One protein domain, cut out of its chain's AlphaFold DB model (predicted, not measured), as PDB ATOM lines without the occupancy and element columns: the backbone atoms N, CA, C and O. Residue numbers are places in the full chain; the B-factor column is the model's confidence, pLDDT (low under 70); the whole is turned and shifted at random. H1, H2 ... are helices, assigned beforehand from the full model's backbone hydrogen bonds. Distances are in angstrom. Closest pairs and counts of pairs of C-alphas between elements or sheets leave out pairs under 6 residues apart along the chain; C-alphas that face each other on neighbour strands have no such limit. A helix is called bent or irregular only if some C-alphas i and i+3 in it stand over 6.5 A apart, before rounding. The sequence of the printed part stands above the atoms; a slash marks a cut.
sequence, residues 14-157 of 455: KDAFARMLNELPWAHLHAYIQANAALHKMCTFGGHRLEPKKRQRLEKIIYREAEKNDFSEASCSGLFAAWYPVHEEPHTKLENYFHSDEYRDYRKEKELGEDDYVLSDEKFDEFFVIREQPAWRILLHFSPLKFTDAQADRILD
ATOM      1  N   LYS A  14      18.912  51.763  -1.045       85.56
ATOM      2  CA  LYS A  14      17.886  52.389  -0.204       85.56
ATOM      3  C   LYS A  14      17.517  51.504   0.976       85.56
ATOM      4  O   LYS A  14      17.520  51.962   2.122       85.56
ATOM      5  N   ASP A  15      17.253  50.232   0.703       84.94
ATOM      6  CA  ASP A  15      16.842  49.262   1.712       84.94
ATOM      7  C   ASP A  15      17.990  48.922   2.661       84.94
ATOM      8  O   ASP A  15      17.795  48.876   3.879       84.94
ATOM      9  N   ALA A  16      19.204  48.743   2.134       84.62
ATOM     10  CA  ALA A  16      20.384  48.482   2.954       84.62
ATOM     11  C   ALA A  16      20.725  49.678   3.865       84.62
ATOM     12  O   ALA A  16      21.004  49.496   5.053       84.62
ATOM     13  N   PHE A  17      20.612  50.912   3.358       88.44
ATOM     14  CA  PHE A  17      20.805  52.121   4.162       88.44
ATOM     15  C   PHE A  17      19.723  52.290   5.237       88.44
ATOM     16  O   PHE A  17      20.027  52.616   6.387       88.44
ATOM     17  N   ALA A  18      18.454  52.049   4.891       88.81
ATOM     18  CA  ALA A  18      17.354  52.107   5.850       88.81
ATOM     19  C   ALA A  18      17.518  51.075   6.976       88.81
ATOM     20  O   ALA A  18      17.260  51.394   8.138       88.81
ATOM     21  N   ARG A  19      17.986  49.861   6.656       87.88
ATOM     22  CA  ARG A  19      18.288  48.820   7.651       87.88
ATOM     23  C   ARG A  19      19.399  49.246   8.602       87.88
ATOM     24  O   ARG A  19      19.149  49.258   9.806       87.88
ATOM     25  N   MET A  20      20.542  49.708   8.080       90.25
ATOM     26  CA  MET A  20      21.630  50.238   8.919       90.25
ATOM     27  C   MET A  20      21.119  51.293   9.903       90.25
ATOM     28  O   MET A  20      21.429  51.271  11.091       90.25
ATOM     29  N   LEU A  21      20.292  52.217   9.415       89.69
ATOM     30  CA  LEU A  21      19.764  53.310  10.219       89.69
ATOM     31  C   LEU A  21      18.795  52.840  11.321       89.69
ATOM     32  O   LEU A  21      18.827  53.368  12.436       89.69
ATOM     33  N   ASN A  22      17.959  51.842  11.028       88.81
ATOM     34  CA  ASN A  22      16.987  51.284  11.971       88.81
ATOM     35  C   ASN A  22      17.642  50.412  13.052       88.81
ATOM     36  O   ASN A  22      17.188  50.409  14.197       88.81
ATOM     37  N   GLU A  23      18.707  49.691  12.704       89.69
ATOM     38  CA  GLU A  23      19.401  48.761  13.607       89.69
ATOM     39  C   GLU A  23      20.292  49.481  14.632       89.69
ATOM     40  O   GLU A  23      20.561  48.950  15.709       89.69
ATOM     41  N   LEU A  24      20.681  50.732  14.368       90.19
ATOM     42  CA  LEU A  24      21.495  51.521  15.293       90.19
ATOM     43  C   LEU A  24      20.802  51.745  16.648       90.19
ATOM     44  O   LEU A  24      19.702  52.300  16.696       90.19
ATOM     45  N   PRO A  25      21.444  51.457  17.791       91.75
ATOM     46  CA  PRO A  25      20.960  51.870  19.096       91.75
ATOM     47  C   PRO A  25      20.901  53.394  19.188       91.75
ATOM     48  O   PRO A  25      21.707  54.107  18.587       91.75
ATOM     49  N   TRP A  26      19.980  53.911  20.005       90.81
ATOM     50  CA  TRP A  26      19.777  55.358  20.134       90.81
ATOM     51  C   TRP A  26      21.066  56.124  20.467       90.81
ATOM     52  O   TRP A  26      21.290  57.200  19.920       90.81
ATOM     53  N   ALA A  27      21.926  55.570  21.327       89.69
ATOM     54  CA  ALA A  27      23.192  56.197  21.701       89.69
ATOM     55  C   ALA A  27      24.127  56.407  20.494       89.69
ATOM     56  O   ALA A  27      24.671  57.497  20.327       89.69
ATOM     57  N   HIS A  28      24.245  55.400  19.624       89.44
ATOM     58  CA  HIS A  28      25.088  55.441  18.427       89.44
ATOM     59  C   HIS A  28      24.500  56.362  17.356       89.44
ATOM     60  O   HIS A  28      25.213  57.197  16.802       89.44
ATOM     61  N   LEU A  29      23.181  56.303  17.139       90.38
ATOM     62  CA  LEU A  29      22.484  57.228  16.242       90.38
ATOM     63  C   LEU A  29      22.639  58.686  16.704       90.38
ATOM     64  O   LEU A  29      22.886  59.584  15.902       90.38
ATOM     65  N   HIS A  30      22.517  58.932  18.009       91.00
ATOM     66  CA  HIS A  30      22.687  60.257  18.593       91.00
ATOM     67  C   HIS A  30      24.123  60.773  18.428       91.00
ATOM     68  O   HIS A  30      24.308  61.914  18.001       91.00
ATOM     69  N   ALA A  31      25.126  59.937  18.712       89.12
ATOM     70  CA  ALA A  31      26.534  60.276  18.524       89.12
ATOM     71  C   ALA A  31      26.856  60.577  17.050       89.12
ATOM     72  O   ALA A  31      27.483  61.595  16.762       89.12
ATOM     73  N   TYR A  32      26.344  59.767  16.118       90.81
ATOM     74  CA  TYR A  32      26.476  59.990  14.676       90.81
ATOM     75  C   TYR A  32      25.898  61.349  14.242       90.81
ATOM     76  O   TYR A  32      26.567  62.129  13.560       90.81
ATOM     77  N   ILE A  33      24.683  61.686  14.697       90.44
ATOM     78  CA  ILE A  33      24.054  62.982  14.399       90.44
ATOM     79  C   ILE A  33      24.863  64.142  14.991       90.44
ATOM     80  O   ILE A  33      24.948  65.193  14.364       90.44
ATOM     81  N   GLN A  34      25.434  63.993  16.190       88.31
ATOM     82  CA  GLN A  34      26.245  65.038  16.826       88.31
ATOM     83  C   GLN A  34      27.605  65.238  16.150       88.31
ATOM     84  O   GLN A  34      28.057  66.376  16.040       88.31
ATOM     85  N   ALA A  35      28.238  64.159  15.688       87.00
ATOM     86  CA  ALA A  35      29.535  64.207  15.020       87.00
ATOM     87  C   ALA A  35      29.461  64.882  13.637       87.00
ATOM     88  O   ALA A  35      30.415  65.526  13.205       87.00
ATOM     89  N   ASN A  36      28.316  64.789  12.953       88.12
ATOM     90  CA  ASN A  36      28.102  65.421  11.654       88.12
ATOM     91  C   ASN A  36      27.381  66.775  11.802       88.12
ATOM     92  O   ASN A  36      26.158  66.840  11.930       88.12
ATOM     93  N   ALA A  37      28.131  67.881  11.733       85.81
ATOM     94  CA  ALA A  37      27.606  69.237  11.941       85.81
ATOM     95  C   ALA A  37      26.447  69.619  10.992       85.81
ATOM     96  O   ALA A  37      25.527  70.342  11.393       85.81
ATOM     97  N   ALA A  38      26.458  69.121   9.749       85.50
ATOM     98  CA  ALA A  38      25.395  69.374   8.779       85.50
ATOM     99  C   ALA A  38      24.104  68.629   9.162       85.50
ATOM    100  O   ALA A  38      23.033  69.245   9.234       85.50
ATOM    101  N   LEU A  39      24.207  67.338   9.498       87.88
ATOM    102  CA  LEU A  39      23.076  66.541   9.989       87.88
ATOM    103  C   LEU A  39      22.542  67.077  11.321       87.88
ATOM    104  O   LEU A  39      21.325  67.186  11.483       87.88
ATOM    105  N   HIS A  40      23.422  67.483  12.242       88.88
ATOM    106  CA  HIS A  40      23.043  68.073  13.525       88.88
ATOM    107  C   HIS A  40      22.162  69.312  13.337       88.88
ATOM    108  O   HIS A  40      21.090  69.425  13.944       88.88
ATOM    109  N   LYS A  41      22.577  70.223  12.446       90.38
ATOM    110  CA  LYS A  41      21.829  71.441  12.117       90.38
ATOM    111  C   LYS A  41      20.469  71.122  11.494       90.38
ATOM    112  O   LYS A  41      19.480  71.752  11.855       90.38
ATOM    113  N   MET A  42      20.390  70.136  10.599       87.62
ATOM    114  CA  MET A  42      19.122  69.730   9.974       87.62
ATOM    115  C   MET A  42      18.170  69.044  10.961       87.62
ATOM    116  O   MET A  42      16.964  69.292  10.945       87.62
ATOM    117  N   CYS A  43      18.703  68.222  11.862       88.12
ATOM    118  CA  CYS A  43      17.919  67.502  12.860       88.12
ATOM    119  C   CYS A  43      17.331  68.428  13.938       88.12
ATOM    120  O   CYS A  43      16.190  68.213  14.368       88.12
ATOM    121  N   THR A  44      18.081  69.465  14.332       89.00
ATOM    122  CA  THR A  44      17.708  70.447  15.369       89.00
ATOM    123  C   THR A  44      17.053  71.722  14.825       89.00
ATOM    124  O   THR A  44      16.580  72.555  15.604       89.00
ATOM    125  N   PHE A  45      16.962  71.864  13.497       87.62
ATOM    126  CA  PHE A  45      16.305  72.990  12.832       87.62
ATOM    127  C   PHE A  45      14.903  73.238  13.410       87.62
ATOM    128  O   PHE A  45      14.113  72.304  13.526       87.62
ATOM    129  N   GLY A  46      14.592  74.482  13.788       82.00
ATOM    130  CA  GLY A  46      13.319  74.829  14.438       82.00
ATOM    131  C   GLY A  46      13.254  74.550  15.949       82.00
ATOM    132  O   GLY A  46      12.163  74.523  16.509       82.00
ATOM    133  N   GLY A  47      14.392  74.332  16.622       82.81
ATOM    134  CA  GLY A  47      14.454  74.145  18.082       82.81
ATOM    135  C   GLY A  47      14.117  72.726  18.552       82.81
ATOM    136  O   GLY A  47      13.848  72.500  19.733       82.81
ATOM    137  N   HIS A  48      14.118  71.749  17.642       86.38
ATOM    138  CA  HIS A  48      13.870  70.357  17.992       86.38
ATOM    139  C   HIS A  48      15.058  69.750  18.750       86.38
ATOM    140  O   HIS A  48      16.204  69.834  18.319       86.38
ATOM    141  N   ARG A  49      14.767  69.086  19.871       86.50
ATOM    142  CA  ARG A  49      15.749  68.313  20.643       86.50
ATOM    143  C   ARG A  49      15.933  66.908  20.068       86.50
ATOM    144  O   ARG A  49      14.960  66.306  19.603       86.50
ATOM    145  N   LEU A  50      17.160  66.393  20.146       89.12
ATOM    146  CA  LEU A  50      17.488  65.004  19.829       89.12
ATOM    147  C   LEU A  50      17.022  64.115  20.991       89.12
ATOM    148  O   LEU A  50      17.686  64.012  22.016       89.12
ATOM    149  N   GLU A  51      15.846  63.513  20.855       90.00
ATOM    150  CA  GLU A  51      15.227  62.675  21.888       90.00
ATOM    151  C   GLU A  51      14.824  61.314  21.300       90.00
ATOM    152  O   GLU A  51      14.334  61.288  20.166       90.00
ATOM    153  N   PRO A  52      14.907  60.207  22.072       89.75
ATOM    154  CA  PRO A  52      14.559  58.869  21.583       89.75
ATOM    155  C   PRO A  52      13.148  58.791  20.993       89.75
ATOM    156  O   PRO A  52      12.919  58.155  19.969       89.75
ATOM    157  N   LYS A  53      12.191  59.516  21.591       89.44
ATOM    158  CA  LYS A  53      10.789  59.572  21.138       89.44
ATOM    159  C   LYS A  53      10.617  60.165  19.733       89.44
ATOM    160  O   LYS A  53       9.572  59.981  19.124       89.44
ATOM    161  N   LYS A  54      11.614  60.897  19.223       89.44
ATOM    162  CA  LYS A  54      11.592  61.550  17.902       89.44
ATOM    163  C   LYS A  54      12.456  60.821  16.871       89.44
ATOM    164  O   LYS A  54      12.656  61.357  15.782       89.44
ATOM    165  N   ARG A  55      12.933  59.611  17.188       90.94
ATOM    166  CA  ARG A  55      13.806  58.785  16.345       90.94
ATOM    167  C   ARG A  55      13.333  58.691  14.892       90.94
ATOM    168  O   ARG A  55      14.062  59.129  14.015       90.94
ATOM    169  N   GLN A  56      12.081  58.300  14.650       89.56
ATOM    170  CA  GLN A  56      11.530  58.163  13.289       89.56
ATOM    171  C   GLN A  56      11.641  59.445  12.442       89.56
ATOM    172  O   GLN A  56      11.902  59.400  11.242       89.56
ATOM    173  N   ARG A  57      11.455  60.626  13.056       89.88
ATOM    174  CA  ARG A  57      11.628  61.911  12.358       89.88
ATOM    175  C   ARG A  57      13.091  62.124  11.971       89.88
ATOM    176  O   ARG A  57      13.350  62.617  10.878       89.88
ATOM    177  N   LEU A  58      14.015  61.813  12.877       91.19
ATOM    178  CA  LEU A  58      15.454  61.975  12.665       91.19
ATOM    179  C   LEU A  58      15.956  61.012  11.587       91.19
ATOM    180  O   LEU A  58      16.627  61.453  10.659       91.19
ATOM    181  N   GLU A  59      15.536  59.749  11.641       91.88
ATOM    182  CA  GLU A  59      15.845  58.743  10.621       91.88
ATOM    183  C   GLU A  59      15.369  59.203   9.239       91.88
ATOM    184  O   GLU A  59      16.132  59.192   8.280       91.88
ATOM    185  N   LYS A  60      14.150  59.750   9.143       91.25
ATOM    186  CA  LYS A  60      13.619  60.302   7.888       91.25
ATOM    187  C   LYS A  60      14.439  61.475   7.340       91.25
ATOM    188  O   LYS A  60      14.513  61.647   6.125       91.25
ATOM    189  N   ILE A  61      15.008  62.315   8.206       90.19
ATOM    190  CA  ILE A  61      15.866  63.438   7.793       90.19
ATOM    191  C   ILE A  61      17.204  62.912   7.267       90.19
ATOM    192  O   ILE A  61      17.624  63.331   6.193       90.19
ATOM    193  N   ILE A  62      17.829  61.976   7.988       90.81
ATOM    194  CA  ILE A  62      19.101  61.348   7.601       90.81
ATOM    195  C   ILE A  62      18.942  60.597   6.278       90.81
ATOM    196  O   ILE A  62      19.729  60.796   5.361       90.81
ATOM    197  N   TYR A  63      17.876  59.805   6.153       91.25
ATOM    198  CA  TYR A  63      17.557  59.060   4.942       91.25
ATOM    199  C   TYR A  63      17.364  59.981   3.732       91.25
ATOM    200  O   TYR A  63      17.964  59.763   2.689       91.25
ATOM    201  N   ARG A  64      16.579  61.061   3.872       89.44
ATOM    202  CA  ARG A  64      16.382  62.040   2.786       89.44
ATOM    203  C   ARG A  64      17.673  62.731   2.373       89.44
ATOM    204  O   ARG A  64      17.799  63.129   1.222       89.44
ATOM    205  N   GLU A  65      18.587  62.941   3.311       88.38
ATOM    206  CA  GLU A  65      19.872  63.552   2.999       88.38
ATOM    207  C   GLU A  65      20.804  62.579   2.273       88.38
ATOM    208  O   GLU A  65      21.468  62.979   1.321       88.38
ATOM    209  N   ALA A  66      20.807  61.301   2.653       87.31
ATOM    210  CA  ALA A  66      21.512  60.264   1.903       87.31
ATOM    211  C   ALA A  66      20.922  60.084   0.494       87.31
ATOM    212  O   ALA A  66      21.668  60.044  -0.477       87.31
ATOM    213  N   GLU A  67      19.591  60.096   0.362       88.62
ATOM    214  CA  GLU A  67      18.897  59.972  -0.926       88.62
ATOM    215  C   GLU A  67      19.206  61.136  -1.884       88.62
ATOM    216  O   GLU A  67      19.410  60.915  -3.073       88.62
ATOM    217  N   LYS A  68      19.309  62.378  -1.389       87.31
ATOM    218  CA  LYS A  68      19.729  63.526  -2.219       87.31
ATOM    219  C   LYS A  68      21.157  63.405  -2.745       87.31
ATOM    220  O   LYS A  68      21.459  63.973  -3.788       87.31
ATOM    221  N   ASN A  69      22.018  62.724  -1.995       84.19
ATOM    222  CA  ASN A  69      23.408  62.471  -2.362       84.19
ATOM    223  C   ASN A  69      23.572  61.112  -3.063       84.19
ATOM    224  O   ASN A  69      24.686  60.599  -3.117       84.19
ATOM    225  N   ASP A  70      22.471  60.526  -3.548       83.12
ATOM    226  CA  ASP A  70      22.420  59.240  -4.254       83.12
ATOM    227  C   ASP A  70      23.137  58.102  -3.507       83.12
ATOM    228  O   ASP A  70      23.829  57.276  -4.091       83.12
ATOM    229  N   PHE A  71      23.032  58.107  -2.172       84.69
ATOM    230  CA  PHE A  71      23.707  57.156  -1.280       84.69
ATOM    231  C   PHE A  71      25.225  57.060  -1.506       84.69
ATOM    232  O   PHE A  71      25.837  56.016  -1.270       84.69
ATOM    233  N   SER A  72      25.851  58.171  -1.909       81.00
ATOM    234  CA  SER A  72      27.295  58.262  -2.126       81.00
ATOM    235  C   SER A  72      28.123  57.831  -0.908       81.00
ATOM    236  O   SER A  72      27.698  57.924   0.252       81.00
ATOM    237  N   GLU A  73      29.371  57.450  -1.162       78.38
ATOM    238  CA  GLU A  73      30.341  57.066  -0.133       78.38
ATOM    239  C   GLU A  73      30.522  58.119   0.961       78.38
ATOM    240  O   GLU A  73      30.544  57.791   2.151       78.38
ATOM    241  N   ALA A  74      30.566  59.395   0.580       76.81
ATOM    242  CA  ALA A  74      30.691  60.498   1.525       76.81
ATOM    243  C   ALA A  74      29.507  60.571   2.505       76.81
ATOM    244  O   ALA A  74      29.679  60.987   3.650       76.81
ATOM    245  N   SER A  75      28.309  60.155   2.078       77.25
ATOM    246  CA  SER A  75      27.104  60.166   2.916       77.25
ATOM    247  C   SER A  75      26.911  58.904   3.761       77.25
ATOM    248  O   SER A  75      26.337  58.989   4.846       77.25
ATOM    249  N   CYS A  76      27.387  57.747   3.298       84.12
ATOM    250  CA  CYS A  76      27.076  56.457   3.924       84.12
ATOM    251  C   CYS A  76      28.226  55.884   4.766       84.12
ATOM    252  O   CYS A  76      27.957  55.159   5.720       84.12
ATOM    253  N   SER A  77      29.483  56.247   4.486       83.81
ATOM    254  CA  SER A  77      30.660  55.789   5.248       83.81
ATOM    255  C   SER A  77      30.569  56.117   6.742       83.81
ATOM    256  O   SER A  77      30.845  55.269   7.587       83.81
ATOM    257  N   GLY A  78      30.107  57.323   7.086       84.62
ATOM    258  CA  GLY A  78      29.924  57.732   8.479       84.62
ATOM    259  C   GLY A  78      28.826  56.949   9.207       84.62
ATOM    260  O   GLY A  78      28.957  56.686  10.401       84.62
ATOM    261  N   LEU A  79      27.757  56.562   8.500       87.62
ATOM    262  CA  LEU A  79      26.692  55.737   9.072       87.62
ATOM    263  C   LEU A  79      27.164  54.291   9.251       87.62
ATOM    264  O   LEU A  79      26.952  53.712  10.313       87.62
ATOM    265  N   PHE A  80      27.849  53.744   8.246       88.88
ATOM    266  CA  PHE A  80      28.445  52.413   8.306       88.88
ATOM    267  C   PHE A  80      29.445  52.296   9.464       88.88
ATOM    268  O   PHE A  80      29.359  51.354  10.241       88.88
ATOM    269  N   ALA A  81      30.315  53.291   9.665       87.31
ATOM    270  CA  ALA A  81      31.261  53.315  10.785       87.31
ATOM    271  C   ALA A  81      30.575  53.330  12.166       87.31
ATOM    272  O   ALA A  81      31.120  52.801  13.131       87.31
ATOM    273  N   ALA A  82      29.381  53.921  12.273       87.25
ATOM    274  CA  ALA A  82      28.585  53.882  13.500       87.25
ATOM    275  C   ALA A  82      27.820  52.557  13.670       87.25
ATOM    276  O   ALA A  82      27.547  52.156  14.800       87.25
ATOM    277  N   TRP A  83      27.445  51.907  12.565       91.75
ATOM    278  CA  TRP A  83      26.672  50.662  12.538       91.75
ATOM    279  C   TRP A  83      27.548  49.427  12.747       91.75
ATOM    280  O   TRP A  83      27.185  48.544  13.514       91.75
ATOM    281  N   TYR A  84      28.725  49.383  12.130       89.56
ATOM    282  CA  TYR A  84      29.590  48.208  12.115       89.56
ATOM    283  C   TYR A  84      29.946  47.686  13.527       89.56
ATOM    284  O   TYR A  84      29.731  46.499  13.761       89.56
ATOM    285  N   PRO A  85      30.327  48.518  14.520       87.50
ATOM    286  CA  PRO A  85      30.607  48.048  15.884       87.50
ATOM    287  C   PRO A  85      29.389  47.546  16.670       87.50
ATOM    288  O   PRO A  85      29.551  46.862  17.675       87.50
ATOM    289  N   VAL A  86      28.169  47.899  16.254       86.50
ATOM    290  CA  VAL A  86      26.928  47.460  16.918       86.50
ATOM    291  C   VAL A  86      26.659  45.981  16.646       86.50
ATOM    292  O   VAL A  86      26.086  45.288  17.486       86.50
ATOM    293  N   HIS A  87      27.076  45.486  15.484       84.81
ATOM    294  CA  HIS A  87      26.937  44.085  15.117       84.81
ATOM    295  C   HIS A  87      28.168  43.316  15.602       84.81
ATOM    296  O   HIS A  87      29.065  42.992  14.828       84.81
ATOM    297  N   GLU A  88      28.200  43.058  16.915       81.56
ATOM    298  CA  GLU A  88      29.365  42.532  17.641       81.56
ATOM    299  C   GLU A  88      29.931  41.237  17.042       81.56
ATOM    300  O   GLU A  88      31.150  41.085  16.992       81.56
ATOM    301  N   GLU A  89      29.087  40.321  16.559       80.88
ATOM    302  CA  GLU A  89      29.532  39.042  15.986       80.88
ATOM    303  C   GLU A  89      30.358  39.215  14.694       80.88
ATOM    304  O   GLU A  89      31.535  38.836  14.708       80.88
ATOM    305  N   PRO A  90      29.834  39.803  13.596       82.38
ATOM    306  CA  PRO A  90      30.624  40.011  12.382       82.38
ATOM    307  C   PRO A  90      31.771  41.006  12.601       82.38
ATOM    308  O   PRO A  90      32.864  40.779  12.089       82.38
ATOM    309  N   HIS A  91      31.570  42.054  13.409       86.69
ATOM    310  CA  HIS A  91      32.625  43.010  13.753       86.69
ATOM    311  C   HIS A  91      33.811  42.325  14.437       86.69
ATOM    312  O   HIS A  91      34.948  42.453  13.999       86.69
ATOM    313  N   THR A  92      33.562  41.551  15.495       86.56
ATOM    314  CA  THR A  92      34.636  40.907  16.265       86.56
ATOM    315  C   THR A  92      35.374  39.867  15.428       86.56
ATOM    316  O   THR A  92      36.600  39.809  15.483       86.56
ATOM    317  N   LYS A  93      34.656  39.063  14.627       86.38
ATOM    318  CA  LYS A  93      35.266  38.062  13.735       86.38
ATOM    319  C   LYS A  93      36.203  38.721  12.715       86.38
ATOM    320  O   LYS A  93      37.358  38.314  12.591       86.38
ATOM    321  N   LEU A  94      35.722  39.759  12.028       86.62
ATOM    322  CA  LEU A  94      36.469  40.449  10.976       86.62
ATOM    323  C   LEU A  94      37.636  41.267  11.535       86.62
ATOM    324  O   LEU A  94      38.754  41.130  11.045       86.62
ATOM    325  N   GLU A  95      37.425  42.050  12.594       88.75
ATOM    326  CA  GLU A  95      38.490  42.859  13.196       88.75
ATOM    327  C   GLU A  95      39.598  41.995  13.801       88.75
ATOM    328  O   GLU A  95      40.777  42.287  13.595       88.75
ATOM    329  N   ASN A  96      39.255  40.902  14.494       89.06
ATOM    330  CA  ASN A  96      40.262  39.987  15.034       89.06
ATOM    331  C   ASN A  96      41.100  39.357  13.920       89.06
ATOM    332  O   ASN A  96      42.313  39.216  14.076       89.06
ATOM    333  N   TYR A  97      40.471  39.004  12.796       88.25
ATOM    334  CA  TYR A  97      41.184  38.469  11.645       88.25
ATOM    335  C   TYR A  97      42.078  39.527  10.992       88.25
ATOM    336  O   TYR A  97      43.270  39.279  10.825       88.25
ATOM    337  N   PHE A  98      41.575  40.730  10.704       86.31
ATOM    338  CA  PHE A  98      42.371  41.785  10.062       86.31
ATOM    339  C   PHE A  98      43.542  42.288  10.923       86.31
ATOM    340  O   PHE A  98      44.547  42.755  10.384       86.31
ATOM    341  N   HIS A  99      43.459  42.141  12.247       86.44
ATOM    342  CA  HIS A  99      44.554  42.449  13.172       86.44
ATOM    343  C   HIS A  99      45.459  41.249  13.497       86.44
ATOM    344  O   HIS A  99      46.467  41.428  14.188       86.44
ATOM    345  N   SER A 100      45.129  40.050  13.012       87.94
ATOM    346  CA  SER A 100      45.909  38.836  13.250       87.94
ATOM    347  C   SER A 100      47.222  38.821  12.463       87.94
ATOM    348  O   SER A 100      47.349  39.424  11.392       87.94
ATOM    349  N   ASP A 101      48.206  38.081  12.976       85.00
ATOM    350  CA  ASP A 101      49.460  37.851  12.253       85.00
ATOM    351  C   ASP A 101      49.231  37.022  10.973       85.00
ATOM    352  O   ASP A 101      49.896  37.259   9.967       85.00
ATOM    353  N   GLU A 102      48.210  36.152  10.966       86.50
ATOM    354  CA  GLU A 102      47.767  35.375   9.796       86.50
ATOM    355  C   GLU A 102      47.396  36.290   8.617       86.50
ATOM    356  O   GLU A 102      47.883  36.107   7.499       86.50
ATOM    357  N   TYR A 103      46.602  37.336   8.864       86.00
ATOM    358  CA  TYR A 103      46.224  38.283   7.814       86.00
ATOM    359  C   TYR A 103      47.398  39.154   7.352       86.00
ATOM    360  O   TYR A 103      47.509  39.477   6.169       86.00
ATOM    361  N   ARG A 104      48.319  39.515   8.257       83.44
ATOM    362  CA  ARG A 104      49.522  40.291   7.904       83.44
ATOM    363  C   ARG A 104      50.441  39.534   6.951       83.44
ATOM    364  O   ARG A 104      51.017  40.156   6.057       83.44
ATOM    365  N   ASP A 105      50.575  38.227   7.136       84.62
ATOM    366  CA  ASP A 105      51.379  37.380   6.258       84.62
ATOM    367  C   ASP A 105      50.681  37.154   4.910       84.62
ATOM    368  O   ASP A 105      51.306  37.360   3.867       84.62
ATOM    369  N   TYR A 106      49.365  36.898   4.916       84.25
ATOM    370  CA  TYR A 106      48.547  36.834   3.696       84.25
ATOM    371  C   TYR A 106      48.664  38.114   2.853       84.25
ATOM    372  O   TYR A 106      48.831  38.076   1.631       84.25
ATOM    373  N   ARG A 107      48.642  39.275   3.515       83.50
ATOM    374  CA  ARG A 107      48.747  40.584   2.869       83.50
ATOM    375  C   ARG A 107      50.097  40.803   2.179       83.50
ATOM    376  O   ARG A 107      50.132  41.382   1.094       83.50
ATOM    377  N   LYS A 108      51.195  40.328   2.782       83.00
ATOM    378  CA  LYS A 108      52.541  40.371   2.179       83.00
ATOM    379  C   LYS A 108      52.658  39.423   0.992       83.00
ATOM    380  O   LYS A 108      53.269  39.789  -0.005       83.00
ATOM    381  N   GLU A 109      52.076  38.230   1.093       84.31
ATOM    382  CA  GLU A 109      52.107  37.223   0.028       84.31
ATOM    383  C   GLU A 109      51.333  37.671  -1.221       84.31
ATOM    384  O   GLU A 109      51.745  37.393  -2.346       84.31
ATOM    385  N   LYS A 110      50.219  38.386  -1.033       82.00
ATOM    386  CA  LYS A 110      49.341  38.853  -2.117       82.00
ATOM    387  C   LYS A 110      49.618  40.282  -2.600       82.00
ATOM    388  O   LYS A 110      48.860  40.773  -3.429       82.00
ATOM    389  N   GLU A 111      50.673  40.932  -2.101       80.25
ATOM    390  CA  GLU A 111      51.068  42.310  -2.453       80.25
ATOM    391  C   GLU A 111      49.921  43.340  -2.328       80.25
ATOM    392  O   GLU A 111      49.769  44.243  -3.152       80.25
ATOM    393  N   LEU A 112      49.091  43.214  -1.288       81.94
ATOM    394  CA  LEU A 112      47.912  44.067  -1.088       81.94
ATOM    395  C   LEU A 112      48.273  45.426  -0.444       81.94
ATOM    396  O   LEU A 112      49.041  45.496   0.527       81.94
ATOM    397  N   GLY A 113      47.667  46.514  -0.941       74.50
ATOM    398  CA  GLY A 113      47.864  47.881  -0.437       74.50
ATOM    399  C   GLY A 113      47.378  48.096   1.005       74.50
ATOM    400  O   GLY A 113      46.709  47.238   1.575       74.50
ATOM    401  N   GLU A 114      47.737  49.230   1.632       71.75
ATOM    402  CA  GLU A 114      47.313  49.571   3.016       71.75
ATOM    403  C   GLU A 114      45.808  49.722   3.194       71.75
ATOM    404  O   GLU A 114      45.300  49.399   4.265       71.75
ATOM    405  N   ASP A 115      45.107  50.060   2.119       73.25
ATOM    406  CA  ASP A 115      43.661  50.264   2.123       73.25
ATOM    407  C   ASP A 115      42.877  49.076   1.523       73.25
ATOM    408  O   ASP A 115      41.661  49.156   1.350       73.25
ATOM    409  N   ASP A 116      43.552  47.964   1.201       78.56
ATOM    410  CA  ASP A 116      42.937  46.795   0.568       78.56
ATOM    411  C   ASP A 116      42.573  45.717   1.601       78.56
ATOM    412  O   ASP A 116      43.403  44.900   2.007       78.56
ATOM    413  N   TYR A 117      41.298  45.685   1.992       82.31
ATOM    414  CA  TYR A 117      40.738  44.626   2.833       82.31
ATOM    415  C   TYR A 117      40.135  43.527   1.953       82.31
ATOM    416  O   TYR A 117      39.278  43.821   1.120       82.31
ATOM    417  N   VAL A 118      40.575  42.273   2.112       84.69
ATOM    418  CA  VAL A 118      40.111  41.113   1.320       84.69
ATOM    419  C   VAL A 118      39.975  39.884   2.225       84.69
ATOM    420  O   VAL A 118      40.806  39.676   3.104       84.69
ATOM    421  N   LEU A 119      38.966  39.041   1.999       85.06
ATOM    422  CA  LEU A 119      38.864  37.720   2.632       85.06
ATOM    423  C   LEU A 119      39.218  36.615   1.632       85.06
ATOM    424  O   LEU A 119      38.702  36.591   0.514       85.06
ATOM    425  N   SER A 120      40.060  35.670   2.050       85.44
ATOM    426  CA  SER A 120      40.218  34.392   1.349       85.44
ATOM    427  C   SER A 120      38.932  33.571   1.443       85.44
ATOM    428  O   SER A 120      38.247  33.635   2.464       85.44
ATOM    429  N   ASP A 121      38.649  32.738   0.441       84.12
ATOM    430  CA  ASP A 121      37.421  31.929   0.396       84.12
ATOM    431  C   ASP A 121      37.247  31.023   1.629       84.12
ATOM    432  O   ASP A 121      36.157  30.955   2.184       84.12
ATOM    433  N   GLU A 122      38.330  30.434   2.147       85.06
ATOM    434  CA  GLU A 122      38.293  29.598   3.362       85.06
ATOM    435  C   GLU A 122      37.822  30.372   4.607       85.06
ATOM    436  O   GLU A 122      37.054  29.864   5.420       85.06
ATOM    437  N   LYS A 123      38.246  31.633   4.741       85.94
ATOM    438  CA  LYS A 123      37.853  32.505   5.862       85.94
ATOM    439  C   LYS A 123      36.466  33.086   5.664       85.94
ATOM    440  O   LYS A 123      35.740  33.291   6.630       85.94
ATOM    441  N   PHE A 124      36.081  33.329   4.413       86.94
ATOM    442  CA  PHE A 124      34.708  33.675   4.094       86.94
ATOM    443  C   PHE A 124      33.750  32.542   4.496       86.94
ATOM    444  O   PHE A 124      32.740  32.821   5.129       86.94
ATOM    445  N   ASP A 125      34.099  31.281   4.225       85.31
ATOM    446  CA  ASP A 125      33.317  30.111   4.646       85.31
ATOM    447  C   ASP A 125      33.211  29.951   6.160       85.31
ATOM    448  O   ASP A 125      32.165  29.551   6.670       85.31
ATOM    449  N   GLU A 126      34.279  30.279   6.881       86.44
ATOM    450  CA  GLU A 126      34.290  30.253   8.341       86.44
ATOM    451  C   GLU A 126      33.405  31.358   8.944       86.44
ATOM    452  O   GLU A 126      32.723  31.144   9.948       86.44
ATOM    453  N   PHE A 127      33.421  32.556   8.353       86.75
ATOM    454  CA  PHE A 127      32.779  33.732   8.942       86.75
ATOM    455  C   PHE A 127      31.338  33.942   8.478       86.75
ATOM    456  O   PHE A 127      30.528  34.457   9.254       86.75
ATOM    457  N   PHE A 128      31.000  33.556   7.247       85.56
ATOM    458  CA  PHE A 128      29.674  33.755   6.678       85.56
ATOM    459  C   PHE A 128      28.661  32.760   7.256       85.56
ATOM    460  O   PHE A 128      28.672  31.569   6.947       85.56
ATOM    461  N   VAL A 129      27.726  33.272   8.058       82.75
ATOM    462  CA  VAL A 129      26.592  32.514   8.602       82.75
ATOM    463  C   VAL A 129      25.302  33.032   7.977       82.75
ATOM    464  O   VAL A 129      25.028  34.230   8.017       82.75
ATOM    465  N   ILE A 130      24.463  32.129   7.459       80.19
ATOM    466  CA  ILE A 130      23.202  32.466   6.770       80.19
ATOM    467  C   ILE A 130      22.292  33.355   7.637       80.19
ATOM    468  O   ILE A 130      21.686  34.303   7.146       80.19
ATOM    469  N   ARG A 131      22.244  33.121   8.954       79.44
ATOM    470  CA  ARG A 131      21.475  33.946   9.903       79.44
ATOM    471  C   ARG A 131      21.886  35.426   9.899       79.44
ATOM    472  O   ARG A 131      21.051  36.293  10.142       79.44
ATOM    473  N   GLU A 132      23.154  35.715   9.623       82.06
ATOM    474  CA  GLU A 132      23.714  37.068   9.570       82.06
ATOM    475  C   GLU A 132      23.661  37.670   8.151       82.06
ATOM    476  O   GLU A 132      24.131  38.788   7.938       82.06
ATOM    477  N   GLN A 133      23.076  36.974   7.167       83.44
ATOM    478  CA  GLN A 133      23.022  37.399   5.763       83.44
ATOM    479  C   GLN A 133      22.599  38.872   5.555       83.44
ATOM    480  O   GLN A 133      23.220  39.546   4.729       83.44
ATOM    481  N   PRO A 134      21.620  39.441   6.294       83.44
ATOM    482  CA  PRO A 134      21.291  40.865   6.181       83.44
ATOM    483  C   PRO A 134      22.465  41.810   6.491       83.44
ATOM    484  O   PRO A 134      22.622  42.818   5.803       83.44
ATOM    485  N   ALA A 135      23.305  41.474   7.473       86.00
ATOM    486  CA  ALA A 135      24.497  42.243   7.832       86.00
ATOM    487  C   ALA A 135      25.604  42.081   6.776       86.00
ATOM    488  O   ALA A 135      26.241  43.059   6.387       86.00
ATOM    489  N   TRP A 136      25.773  40.875   6.228       87.25
ATOM    490  CA  TRP A 136      26.718  40.615   5.134       87.25
ATOM    491  C   TRP A 136      26.345  41.338   3.832       87.25
ATOM    492  O   TRP A 136      27.233  41.785   3.111       87.25
ATOM    493  N   ARG A 137      25.052  41.556   3.557       86.56
ATOM    494  CA  ARG A 137      24.593  42.409   2.440       86.56
ATOM    495  C   ARG A 137      24.992  43.873   2.623       86.56
ATOM    496  O   ARG A 137      25.406  44.527   1.669       86.56
ATOM    497  N   ILE A 138      24.903  44.380   3.850       86.81
ATOM    498  CA  ILE A 138      25.362  45.732   4.190       86.81
ATOM    499  C   ILE A 138      26.886  45.828   4.029       86.81
ATOM    500  O   ILE A 138      27.369  46.795   3.438       86.81
ATOM    501  N   LEU A 139      27.636  44.813   4.475       87.44
ATOM    502  CA  LEU A 139      29.086  44.735   4.275       87.44
ATOM    503  C   LEU A 139      29.455  44.710   2.786       87.44
ATOM    504  O   LEU A 139      30.331  45.460   2.372       87.44
ATOM    505  N   LEU A 140      28.762  43.919   1.965       86.56
ATOM    506  CA  LEU A 140      29.015  43.847   0.523       86.56
ATOM    507  C   LEU A 140      28.889  45.222  -0.159       86.56
ATOM    508  O   LEU A 140      29.676  45.533  -1.053       86.56
ATOM    509  N   HIS A 141      27.927  46.043   0.277       83.75
ATOM    510  CA  HIS A 141      27.587  47.305  -0.380       83.75
ATOM    511  C   HIS A 141      28.318  48.537   0.191       83.75
ATOM    512  O   HIS A 141      28.733  49.406  -0.574       83.75
ATOM    513  N   PHE A 142      28.490  48.634   1.516       84.81
ATOM    514  CA  PHE A 142      28.990  49.847   2.185       84.81
ATOM    515  C   PHE A 142      30.360  49.694   2.871       84.81
ATOM    516  O   PHE A 142      30.928  50.702   3.297       84.81
ATOM    517  N   SER A 143      30.907  48.475   2.967       85.31
ATOM    518  CA  SER A 143      32.227  48.228   3.566       85.31
ATOM    519  C   SER A 143      33.375  48.518   2.586       85.31
ATOM    520  O   SER A 143      33.215  48.352   1.372       85.31
ATOM    521  N   PRO A 144      34.573  48.882   3.087       81.31
ATOM    522  CA  PRO A 144      35.807  48.867   2.295       81.31
ATOM    523  C   PRO A 144      36.305  47.449   1.940       81.31
ATOM    524  O   PRO A 144      37.264  47.313   1.183       81.31
ATOM    525  N   LEU A 145      35.678  46.392   2.466       85.94
ATOM    526  CA  LEU A 145      36.036  44.998   2.201       85.94
ATOM    527  C   LEU A 145      35.712  44.581   0.759       85.94
ATOM    528  O   LEU A 145      34.565  44.681   0.335       85.94
ATOM    529  N   LYS A 146      36.696  44.062   0.014       84.44
ATOM    530  CA  LYS A 146      36.519  43.535  -1.348       84.44
ATOM    531  C   LYS A 146      36.119  42.061  -1.313       84.44
ATOM    532  O   LYS A 146      36.838  41.239  -0.748       84.44
ATOM    533  N   PHE A 147      35.016  41.735  -1.979       85.81
ATOM    534  CA  PHE A 147      34.521  40.366  -2.138       85.81
ATOM    535  C   PHE A 147      34.775  39.851  -3.556       85.81
ATOM    536  O   PHE A 147      34.746  40.630  -4.513       85.81
ATOM    537  N   THR A 148      35.003  38.545  -3.700       85.69
ATOM    538  CA  THR A 148      35.014  37.872  -5.012       85.69
ATOM    539  C   THR A 148      33.584  37.696  -5.542       85.69
ATOM    540  O   THR A 148      32.622  37.790  -4.778       85.69
ATOM    541  N   ASP A 149      33.413  37.432  -6.844       82.88
ATOM    542  CA  ASP A 149      32.076  37.226  -7.438       82.88
ATOM    543  C   ASP A 149      31.348  36.031  -6.787       82.88
ATOM    544  O   ASP A 149      30.178  36.128  -6.431       82.88
ATOM    545  N   ALA A 150      32.076  34.945  -6.510       83.50
ATOM    546  CA  ALA A 150      31.532  33.758  -5.846       83.50
ATOM    547  C   ALA A 150      31.091  34.023  -4.393       83.50
ATOM    548  O   ALA A 150      30.093  33.467  -3.931       83.50
ATOM    549  N   GLN A 151      31.820  34.876  -3.663       86.19
ATOM    550  CA  GLN A 151      31.433  35.296  -2.314       86.19
ATOM    551  C   GLN A 151      30.181  36.185  -2.360       86.19
ATOM    552  O   GLN A 151      29.260  35.989  -1.568       86.19
ATOM    553  N   ALA A 152      30.116  37.121  -3.311       83.81
ATOM    554  CA  ALA A 152      28.964  38.001  -3.491       83.81
ATOM    555  C   ALA A 152      27.682  37.212  -3.810       83.81
ATOM    556  O   ALA A 152      26.662  37.435  -3.160       83.81
ATOM    557  N   ASP A 153      27.741  36.231  -4.717       83.88
ATOM    558  CA  ASP A 153      26.587  35.391  -5.071       83.88
ATOM    559  C   ASP A 153      26.015  34.640  -3.857       83.88
ATOM    560  O   ASP A 153      24.799  34.562  -3.676       83.88
ATOM    561  N   ARG A 154      26.878  34.151  -2.960       82.19
ATOM    562  CA  ARG A 154      26.451  33.468  -1.727       82.19
ATOM    563  C   ARG A 154      25.810  34.399  -0.707       82.19
ATOM    564  O   ARG A 154      24.859  34.005  -0.039       82.19
ATOM    565  N   ILE A 155      26.284  35.640  -0.603       84.31
ATOM    566  CA  ILE A 155      25.640  36.662   0.240       84.31
ATOM    567  C   ILE A 155      24.227  36.977  -0.287       84.31
ATOM    568  O   ILE A 155      23.323  37.300   0.494       84.31
ATOM    569  N   LEU A 156      24.012  36.868  -1.597       81.88
ATOM    570  CA  LEU A 156      22.744  37.191  -2.251       81.88
ATOM    571  C   LEU A 156      21.743  36.020  -2.313       81.88
ATOM    572  O   LEU A 156      20.557  36.283  -2.496       81.88
ATOM    573  N   ASP A 157      22.157  34.768  -2.089       79.94
ATOM    574  CA  ASP A 157      21.282  33.581  -2.161       79.94
ATOM    575  C   ASP A 157      20.242  33.515  -1.017       79.94
ATOM    576  O   ASP A 157      20.550  33.184   0.127       79.94
TER     577      ASP A 157
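Overview. This is residues 14 to 157 of the 455 residues of an uncharacterized protein of Oligosphaeraceae bacterium (UniProt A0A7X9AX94). Two helical lobes stand end to end: in one, H1, H4 and H5 form an up-and-down bundle, each running against the bundle helix before it in the chain, with H2 packed on H5 and H3 on H4. The other is a looser group of H6 to H10, in which H9 reaches back to pack on H1 and H5 while H7 lies at the far end. The printed part has 144 residues with ten named helices, H1 to H10 along the chain, and no named strand, so its class is all helix. It is only just compact, close to loose, with a radius of gyration of the C-alphas of 17.1 A, and elongated, spanning 56 by 31 by 26 A.

Arrangement. H4, residues 52 to 68, touches H1, residues 14 to 23, at a shallow tilt of 25 degrees, opposite ways; the closest C-alphas, of Leu 21 and Glu 59, are 6.7 A apart. With residues 58 to 62 alone H4 touches H3, residues 37 to 44, the closest C-alphas being those of Cys 43 and Leu 58, 6.1 A apart. The hub is H5, residues 73 to 86, touching four helices. It touches H4 only at the corner, and only just, with 3 pairs of C-alphas within 8 A, the closest those of Ala 66 and Ser 75 at 5.7 A. H5 touches H1 at a tilt of 37 degrees, only just steep, with the C-alphas of Met 20 and Trp 83 closest at 6.2 A. Its residues 78 to 83 alone touch H2, residues 26 to 35, where the C-alphas of His 28 and Ala 82 are closest at 6.2 A. H9, residues 130 to 142, touches H5 with residue 142 alone, 6.7 A from Phe 80 between C-alphas, and H1 with residues 137 to 138 alone, the closest C-alphas being those of Ala 16 and Ile 138 at 5.8 A. H10, residues 149 to 156, touches H9, with the C-alphas of Gln 133 and Ile 155 closest at 6.2 A. H6, residues 88 to 98, only just touches H8, residues 121 to 127, with 3 pairs of C-alphas within 8 A, the closest those of Lys 93 and Phe 127 at 6.9 A. H7, residues 101 to 109, touches no helix but is near H6. Every O i to N i+4 pair is within hydrogen-bond range in H1, H2, H3, H6, H7, H8 and H10, against 11 of 13 in H4, 6 of 10 in H5 and 7 of 9 in H9.

Along the chain. H1 begins at C-alpha 14, (17.886, 52.389, -0.204), and H10 ends at C-alpha 156, (22.744, 37.191, -2.251). H4 is 24.8 A long, H5 19.9 A and H9 18.9 A. These three are irregular: C-alphas 53 and 56 are 8.0 A apart, C-alphas 131 and 134 7.9 A, and in H5, only just, C-alphas 75 and 78 6.7 A.

Size, cuts and confidence. The C-alphas farthest apart, of Gly 46 and Glu 109, are 55.9 A apart. The printed part has no cut. The link from H7 to H8 is long, with 11 residues, of which 117 to 118 pair in parallel with 145 to 146. The mean pLDDT of the printed part is 85.9, and no printed residue is under 70.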